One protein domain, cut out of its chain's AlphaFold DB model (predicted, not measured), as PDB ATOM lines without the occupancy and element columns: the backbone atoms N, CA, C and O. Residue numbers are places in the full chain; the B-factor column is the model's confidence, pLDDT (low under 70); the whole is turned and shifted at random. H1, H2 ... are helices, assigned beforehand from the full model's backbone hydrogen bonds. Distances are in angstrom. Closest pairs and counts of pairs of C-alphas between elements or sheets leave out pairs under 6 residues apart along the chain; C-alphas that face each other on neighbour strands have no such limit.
ATOM      1  N   ASP A 184     238.791 204.639 229.975       97.00
ATOM      2  CA  ASP A 184     239.480 205.920 230.230       97.00
ATOM      3  C   ASP A 184     240.938 205.874 229.746       97.00
ATOM      4  O   ASP A 184     241.383 206.741 228.990       97.00
ATOM      5  N   PHE A 185     241.675 204.833 230.160       98.00
ATOM      6  CA  PHE A 185     243.087 204.668 229.826       98.00
ATOM      7  C   PHE A 185     243.286 204.437 228.328       98.00
ATOM      8  O   PHE A 185     244.118 205.098 227.713       98.00
ATOM      9  N   LEU A 186     242.484 203.550 227.740       97.50
ATOM     10  CA  LEU A 186     242.541 203.181 226.325       97.50
ATOM     11  C   LEU A 186     242.255 204.368 225.378       97.50
ATOM     12  O   LEU A 186     242.850 204.479 224.306       97.50
ATOM     13  N   GLN A 187     241.362 205.279 225.773       95.75
ATOM     14  CA  GLN A 187     241.043 206.496 225.016       95.75
ATOM     15  C   GLN A 187     242.102 207.592 225.219       95.75
ATOM     16  O   GLN A 187     242.578 208.216 224.266       95.75
ATOM     17  N   ARG A 188     242.461 207.870 226.479       96.25
ATOM     18  CA  ARG A 188     243.192 209.092 226.863       96.25
ATOM     19  C   ARG A 188     244.697 208.884 227.017       96.25
ATOM     20  O   ARG A 188     245.447 209.859 227.002       96.25
ATOM     21  N   GLY A 189     245.141 207.639 227.184       96.50
ATOM     22  CA  GLY A 189     246.469 207.288 227.693       96.50
ATOM     23  C   GLY A 189     246.625 207.522 229.203       96.50
ATOM     24  O   GLY A 189     247.742 207.481 229.712       96.50
ATOM     25  N   ASN A 190     245.538 207.819 229.928       96.88
ATOM     26  CA  ASN A 190     245.547 208.003 231.379       96.88
ATOM     27  C   ASN A 190     244.222 207.570 232.028       96.88
ATOM     28  O   ASN A 190     243.161 207.617 231.417       96.88
ATOM     29  N   CYS A 191     244.289 207.142 233.289       97.31
ATOM     30  CA  CYS A 191     243.125 206.791 234.102       97.31
ATOM     31  C   CYS A 191     243.148 207.611 235.393       97.31
ATOM     32  O   CYS A 191     244.210 207.773 235.996       97.31
ATOM     33  N   ARG A 192     241.977 208.049 235.876       97.00
ATOM     34  CA  ARG A 192     241.837 208.763 237.160       97.00
ATOM     35  C   ARG A 192     242.390 207.975 238.359       97.00
ATOM     36  O   ARG A 192     242.822 208.581 239.334       97.00
ATOM     37  N   PHE A 193     242.386 206.644 238.289       96.88
ATOM     38  CA  PHE A 193     242.897 205.763 239.344       96.88
ATOM     39  C   PHE A 193     244.391 205.421 239.194       96.88
ATOM     40  O   PHE A 193     244.969 204.835 240.112       96.88
ATOM     41  N   GLY A 194     245.025 205.797 238.073       96.44
ATOM     42  CA  GLY A 194     246.430 205.498 237.782       96.44
ATOM     43  C   GLY A 194     246.758 204.015 237.970       96.44
ATOM     44  O   GLY A 194     245.945 203.143 237.663       96.44
ATOM     45  N   ASP A 195     247.917 203.722 238.555       95.88
ATOM     46  CA  ASP A 195     248.348 202.342 238.801       95.88
ATOM     47  C   ASP A 195     247.404 201.556 239.721       95.88
ATOM     48  O   ASP A 195     247.366 200.333 239.644       95.88
ATOM     49  N   LYS A 196     246.582 202.238 240.530       96.50
ATOM     50  CA  LYS A 196     245.606 201.627 241.451       96.50
ATOM     51  C   LYS A 196     244.281 201.241 240.777       96.50
ATOM     52  O   LYS A 196     243.352 200.829 241.464       96.50
ATOM     53  N   CYS A 197     244.159 201.383 239.456       97.56
ATOM     54  CA  CYS A 197     242.972 200.950 238.726       97.56
ATOM     55  C   CYS A 197     242.818 199.419 238.772       97.56
ATOM     56  O   CYS A 197     243.714 198.688 238.350       97.56
ATOM     57  N   PHE A 198     241.675 198.919 239.241       97.44
ATOM     58  CA  PHE A 198     241.394 197.477 239.284       97.44
ATOM     59  C   PHE A 198     241.118 196.874 237.891       97.44
ATOM     60  O   PHE A 198     241.228 195.665 237.716       97.44
ATOM     61  N   ARG A 199     240.784 197.708 236.894       98.12
ATOM     62  CA  ARG A 199     240.644 197.335 235.474       98.12
ATOM     63  C   ARG A 199     242.000 197.313 234.766       98.12
ATOM     64  O   ARG A 199     242.912 198.022 235.191       98.12
ATOM     65  N   MET A 200     242.120 196.553 233.680       98.25
ATOM     66  CA  MET A 200     243.350 196.445 232.882       98.25
ATOM     67  C   MET A 200     243.640 197.725 232.078       98.25
ATOM     68  O   MET A 200     242.719 198.359 231.563       98.25
ATOM     69  N   HIS A 201     244.906 198.113 231.937       98.44
ATOM     70  CA  HIS A 201     245.361 199.271 231.162       98.44
ATOM     71  C   HIS A 201     246.090 198.817 229.887       98.44
ATOM     72  O   HIS A 201     247.192 198.279 229.963       98.44
ATOM     73  N   LEU A 202     245.493 199.077 228.720       98.19
ATOM     74  CA  LEU A 202     246.065 198.776 227.400       98.19
ATOM     75  C   LEU A 202     246.220 200.065 226.587       98.19
ATOM     76  O   LEU A 202     245.353 200.935 226.647       98.19
ATOM     77  N   LEU A 203     247.308 200.184 225.823       97.31
ATOM     78  CA  LEU A 203     247.556 201.318 224.922       97.31
ATOM     79  C   LEU A 203     246.849 201.146 223.572       97.31
ATOM     80  O   LEU A 203     246.490 202.136 222.945       97.31
ATOM     81  N   ALA A 204     246.665 199.895 223.143       97.12
ATOM     82  CA  ALA A 204     245.982 199.496 221.918       97.12
ATOM     83  C   ALA A 204     245.209 198.188 222.155       97.12
ATOM     84  O   ALA A 204     245.572 197.397 223.024       97.12
ATOM     85  N   MET A 205     244.167 197.932 221.357       96.94
ATOM     86  CA  MET A 205     243.327 196.731 221.498       96.94
ATOM     87  C   MET A 205     244.046 195.424 221.134       96.94
ATOM     88  O   MET A 205     243.689 194.358 221.628       96.94
ATOM     89  N   GLU A 206     245.099 195.497 220.327       96.19
ATOM     90  CA  GLU A 206     245.960 194.354 219.999       96.19
ATOM     91  C   GLU A 206     246.832 193.899 221.188       96.19
ATOM     92  O   GLU A 206     247.314 192.767 221.208       96.19
ATOM     93  N   GLN A 207     247.024 194.752 222.204       96.81
ATOM     94  CA  GLN A 207     247.955 194.500 223.303       96.81
ATOM     95  C   GLN A 207     247.469 193.345 224.205       96.81
ATOM     96  O   GLN A 207     246.424 193.423 224.846       96.81
ATOM     97  N   ASN A 208     248.263 192.272 224.278       97.06
ATOM     98  CA  ASN A 208     247.938 191.040 225.014       97.06
ATOM     99  C   ASN A 208     248.295 191.073 226.520       97.06
ATOM    100  O   ASN A 208     248.126 190.064 227.201       97.06
ATOM    101  N   GLU A 209     248.809 192.192 227.042       97.25
ATOM    102  CA  GLU A 209     249.285 192.346 228.428       97.25
ATOM    103  C   GLU A 209     249.029 193.777 228.931       97.25
ATOM    104  O   GLU A 209     249.090 194.718 228.145       97.25
ATOM    105  N   ASP A 210     248.757 193.967 230.225       97.69
ATOM    106  CA  ASP A 210     248.627 195.301 230.839       97.69
ATOM    107  C   ASP A 210     249.961 196.072 230.778       97.69
ATOM    108  O   ASP A 210     251.030 195.480 230.908       97.69
ATOM    109  N   VAL A 211     249.928 197.403 230.648       97.44
ATOM    110  CA  VAL A 211     251.154 198.227 230.753       97.44
ATOM    111  C   VAL A 211     251.800 198.208 232.144       97.44
ATOM    112  O   VAL A 211     252.943 198.642 232.290       97.44
ATOM    113  N   ARG A 212     251.087 197.751 233.177       96.31
ATOM    114  CA  ARG A 212     251.575 197.644 234.557       96.31
ATOM    115  C   ARG A 212     252.001 196.202 234.847       96.31
ATOM    116  O   ARG A 212     251.136 195.331 234.919       96.31
ATOM    117  N   PRO A 213     253.287 195.947 235.161       94.44
ATOM    118  CA  PRO A 213     253.784 194.604 235.496       94.44
ATOM    119  C   PRO A 213     253.146 193.941 236.731       94.44
ATOM    120  O   PRO A 213     253.437 192.787 237.025       94.44
ATOM    121  N   SER A 214     252.323 194.667 237.494       93.31
ATOM    122  CA  SER A 214     251.606 194.174 238.675       93.31
ATOM    123  C   SER A 214     250.206 193.620 238.382       93.31
ATOM    124  O   SER A 214     249.599 193.042 239.284       93.31
ATOM    125  N   ALA A 215     249.685 193.781 237.161       95.75
ATOM    126  CA  ALA A 215     248.398 193.218 236.771       95.75
ATOM    127  C   ALA A 215     248.512 191.705 236.540       95.75
ATOM    128  O   ALA A 215     249.245 191.245 235.669       95.75
ATOM    129  N   GLN A 216     247.772 190.923 237.330       93.25
ATOM    130  CA  GLN A 216     247.817 189.456 237.270       93.25
ATOM    131  C   GLN A 216     246.896 188.861 236.192       93.25
ATOM    132  O   GLN A 216     247.083 187.712 235.793       93.25
ATOM    133  N   VAL A 217     245.903 189.620 235.720       96.94
ATOM    134  CA  VAL A 217     244.950 189.178 234.692       96.94
ATOM    135  C   VAL A 217     245.449 189.608 233.313       96.94
ATOM    136  O   VAL A 217     245.744 190.783 233.099       96.94
ATOM    137  N   LYS A 218     245.522 188.667 232.364       97.19
ATOM    138  CA  LYS A 218     245.794 188.973 230.950       97.19
ATOM    139  C   LYS A 218     244.487 189.236 230.180       97.19
ATOM    140  O   LYS A 218     243.506 188.530 230.424       97.19
ATOM    141  N   PRO A 219     244.460 190.185 229.223       97.69
ATOM    142  CA  PRO A 219     243.312 190.422 228.346       97.69
ATOM    143  C   PRO A 219     242.875 189.188 227.540       97.69
ATOM    144  O   PRO A 219     243.553 188.750 226.606       97.69
ATOM    145  N   THR A 220     241.687 188.662 227.842       97.81
ATOM    146  CA  THR A 220     241.015 187.650 227.008       97.81
ATOM    147  C   THR A 220     240.493 188.276 225.707       97.81
ATOM    148  O   THR A 220     240.363 189.501 225.610       97.81
ATOM    149  N   ALA A 221     240.169 187.459 224.699       96.94
ATOM    150  CA  ALA A 221     239.491 187.941 223.488       96.94
ATOM    151  C   ALA A 221     238.143 188.602 223.835       96.94
ATOM    152  O   ALA A 221     237.933 189.768 223.520       96.94
ATOM    153  N   GLU A 222     237.316 187.917 224.631       97.12
ATOM    154  CA  GLU A 222     236.042 188.405 225.184       97.12
ATOM    155  C   GLU A 222     236.171 189.767 225.906       97.12
ATOM    156  O   GLU A 222     235.329 190.652 225.747       97.12
ATOM    157  N   SER A 223     237.245 189.984 226.685       97.31
ATOM    158  CA  SER A 223     237.479 191.273 227.363       97.31
ATOM    159  C   SER A 223     237.721 192.424 226.388       97.31
ATOM    160  O   SER A 223     237.333 193.562 226.666       97.31
ATOM    161  N   ARG A 224     238.347 192.122 225.243       97.62
ATOM    162  CA  ARG A 224     238.637 193.080 224.177       97.62
ATOM    163  C   ARG A 224     237.412 193.340 223.324       97.62
ATOM    164  O   ARG A 224     237.097 194.497 223.083       97.62
ATOM    165  N   GLU A 225     236.684 192.295 222.956       96.88
ATOM    166  CA  GLU A 225     235.423 192.384 222.226       96.88
ATOM    167  C   GLU A 225     234.406 193.267 222.965       96.88
ATOM    168  O   GLU A 225     233.954 194.261 222.402       96.88
ATOM    169  N   ARG A 226     234.180 193.041 224.269       97.50
ATOM    170  CA  ARG A 226     233.340 193.929 225.100       97.50
ATOM    171  C   ARG A 226     233.842 195.373 225.168       97.50
ATOM    172  O   ARG A 226     233.048 196.297 225.320       97.50
ATOM    173  N   ALA A 227     235.151 195.605 225.088       97.06
ATOM    174  CA  ALA A 227     235.692 196.962 225.057       97.06
ATOM    175  C   ALA A 227     235.514 197.629 223.680       97.06
ATOM    176  O   ALA A 227     235.256 198.830 223.641       97.06
ATOM    177  N   VAL A 228     235.569 196.878 222.573       96.69
ATOM    178  CA  VAL A 228     235.169 197.367 221.238       96.69
ATOM    179  C   VAL A 228     233.669 197.669 221.208       96.69
ATOM    180  O   VAL A 228     233.284 198.758 220.786       96.69
ATOM    181  N   GLU A 229     232.829 196.767 221.724       96.81
ATOM    182  CA  GLU A 229     231.376 196.950 221.846       96.81
ATOM    183  C   GLU A 229     231.046 198.246 222.603       96.81
ATOM    184  O   GLU A 229     230.318 199.096 222.093       96.81
ATOM    185  N   LEU A 230     231.646 198.460 223.780       96.25
ATOM    186  CA  LEU A 230     231.423 199.666 224.584       96.25
ATOM    187  C   LEU A 230     231.945 200.951 223.917       96.25
ATOM    188  O   LEU A 230     231.323 202.000 224.081       96.25
ATOM    189  N   LEU A 231     233.041 200.900 223.151       95.19
ATOM    190  CA  LEU A 231     233.520 202.054 222.372       95.19
ATOM    191  C   LEU A 231     232.584 202.385 221.203       95.19
ATOM    192  O   LEU A 231     232.314 203.559 220.954       95.19
ATOM    193  N   ASN A 232     232.059 201.367 220.520       94.31
ATOM    194  CA  ASN A 232     231.115 201.534 219.416       94.31
ATOM    195  C   ASN A 232     229.734 202.002 219.907       94.31
ATOM    196  O   ASN A 232     229.089 202.808 219.241       94.31
ATOM    197  N   LYS A 233     229.305 201.547 221.091       96.00
ATOM    198  CA  LYS A 233     228.049 201.934 221.753       96.00
ATOM    199  C   LYS A 233     228.067 203.364 222.300       96.00
ATOM    200  O   LYS A 233     227.022 204.007 222.359       96.00
ATOM    201  N   TYR A 234     229.243 203.875 222.669       91.00
ATOM    202  CA  TYR A 234     229.432 205.238 223.173       91.00
ATOM    203  C   TYR A 234     230.481 206.004 222.344       91.00
ATOM    204  O   TYR A 234     231.533 206.384 222.866       91.00
ATOM    205  N   PRO A 235     230.205 206.300 221.056       84.19
ATOM    206  CA  PRO A 235     231.179 206.917 220.149       84.19
ATOM    207  C   PRO A 235     231.576 208.343 220.572       84.19
ATOM    208  O   PRO A 235     232.646 208.830 220.205       84.19
ATOM    209  N   SER A 236     230.756 208.996 221.404       85.50
ATOM    210  CA  SER A 236     231.058 210.277 222.056       85.50
ATOM    211  C   SER A 236     232.230 210.211 223.044       85.50
ATOM    212  O   SER A 236     232.775 211.254 223.403       85.50
ATOM    213  N   TRP A 237     232.657 209.016 223.470       81.38
ATOM    214  CA  TRP A 237     233.859 208.832 224.292       81.38
ATOM    215  C   TRP A 237     235.160 208.837 223.462       81.38
ATOM    216  O   TRP A 237     236.251 208.899 224.028       81.38
ATOM    217  N   GLY A 238     235.052 208.852 222.129       77.56
ATOM    218  CA  GLY A 238     236.174 208.979 221.201       77.56
ATOM    219  C   GLY A 238     236.813 207.644 220.804       77.56
ATOM    220  O   GLY A 238     236.750 206.646 221.520       77.56
TER     221      GLY A 238
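AT A GLANCE: This is residues 184 to 238 of the 1022 residues of the protein "C3H1-type domain-containing protein" of Phycisphaerae bacterium (UniProt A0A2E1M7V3). The domain has little regular structure: a long looping stretch, residues 189 to 220, winds between a one-turn helix, H1, and a longer helix, H2, and makes much of the body. After H2 the last residues fold back toward the H1 side. The printed part has 55 residues, with two named helices in the order H1, H2 and no named strand; its class is all helix, though the named elements hold only 18 residues. It is compact, with a radius of gyration of the C-alphas of 11.0 A, and rounded, spanning 30 by 25 by 16 A.

HOW THE PARTS SIT: H1, residues 184 to 188, and H2, residues 221 to 233, are apart. In both helices every O i to N i+4 pair is within hydrogen-bond range.

IN THESE COORDINATES: H1 begins at C-alpha 184 (239.480, 205.920, 230.230). H2 measures 18.2 A from C-alpha 221 (239.491, 187.941, 223.488) to C-alpha 233 (228.049, 201.934, 221.753).

THE WHOLE: The C-alphas of Ser 214 and Ser 236, the two farthest apart, are 30.9 A apart. The link from H1 to H2, 32 residues, is long. The printed part has no cut, and no printed residue is under 70 in pLDDT.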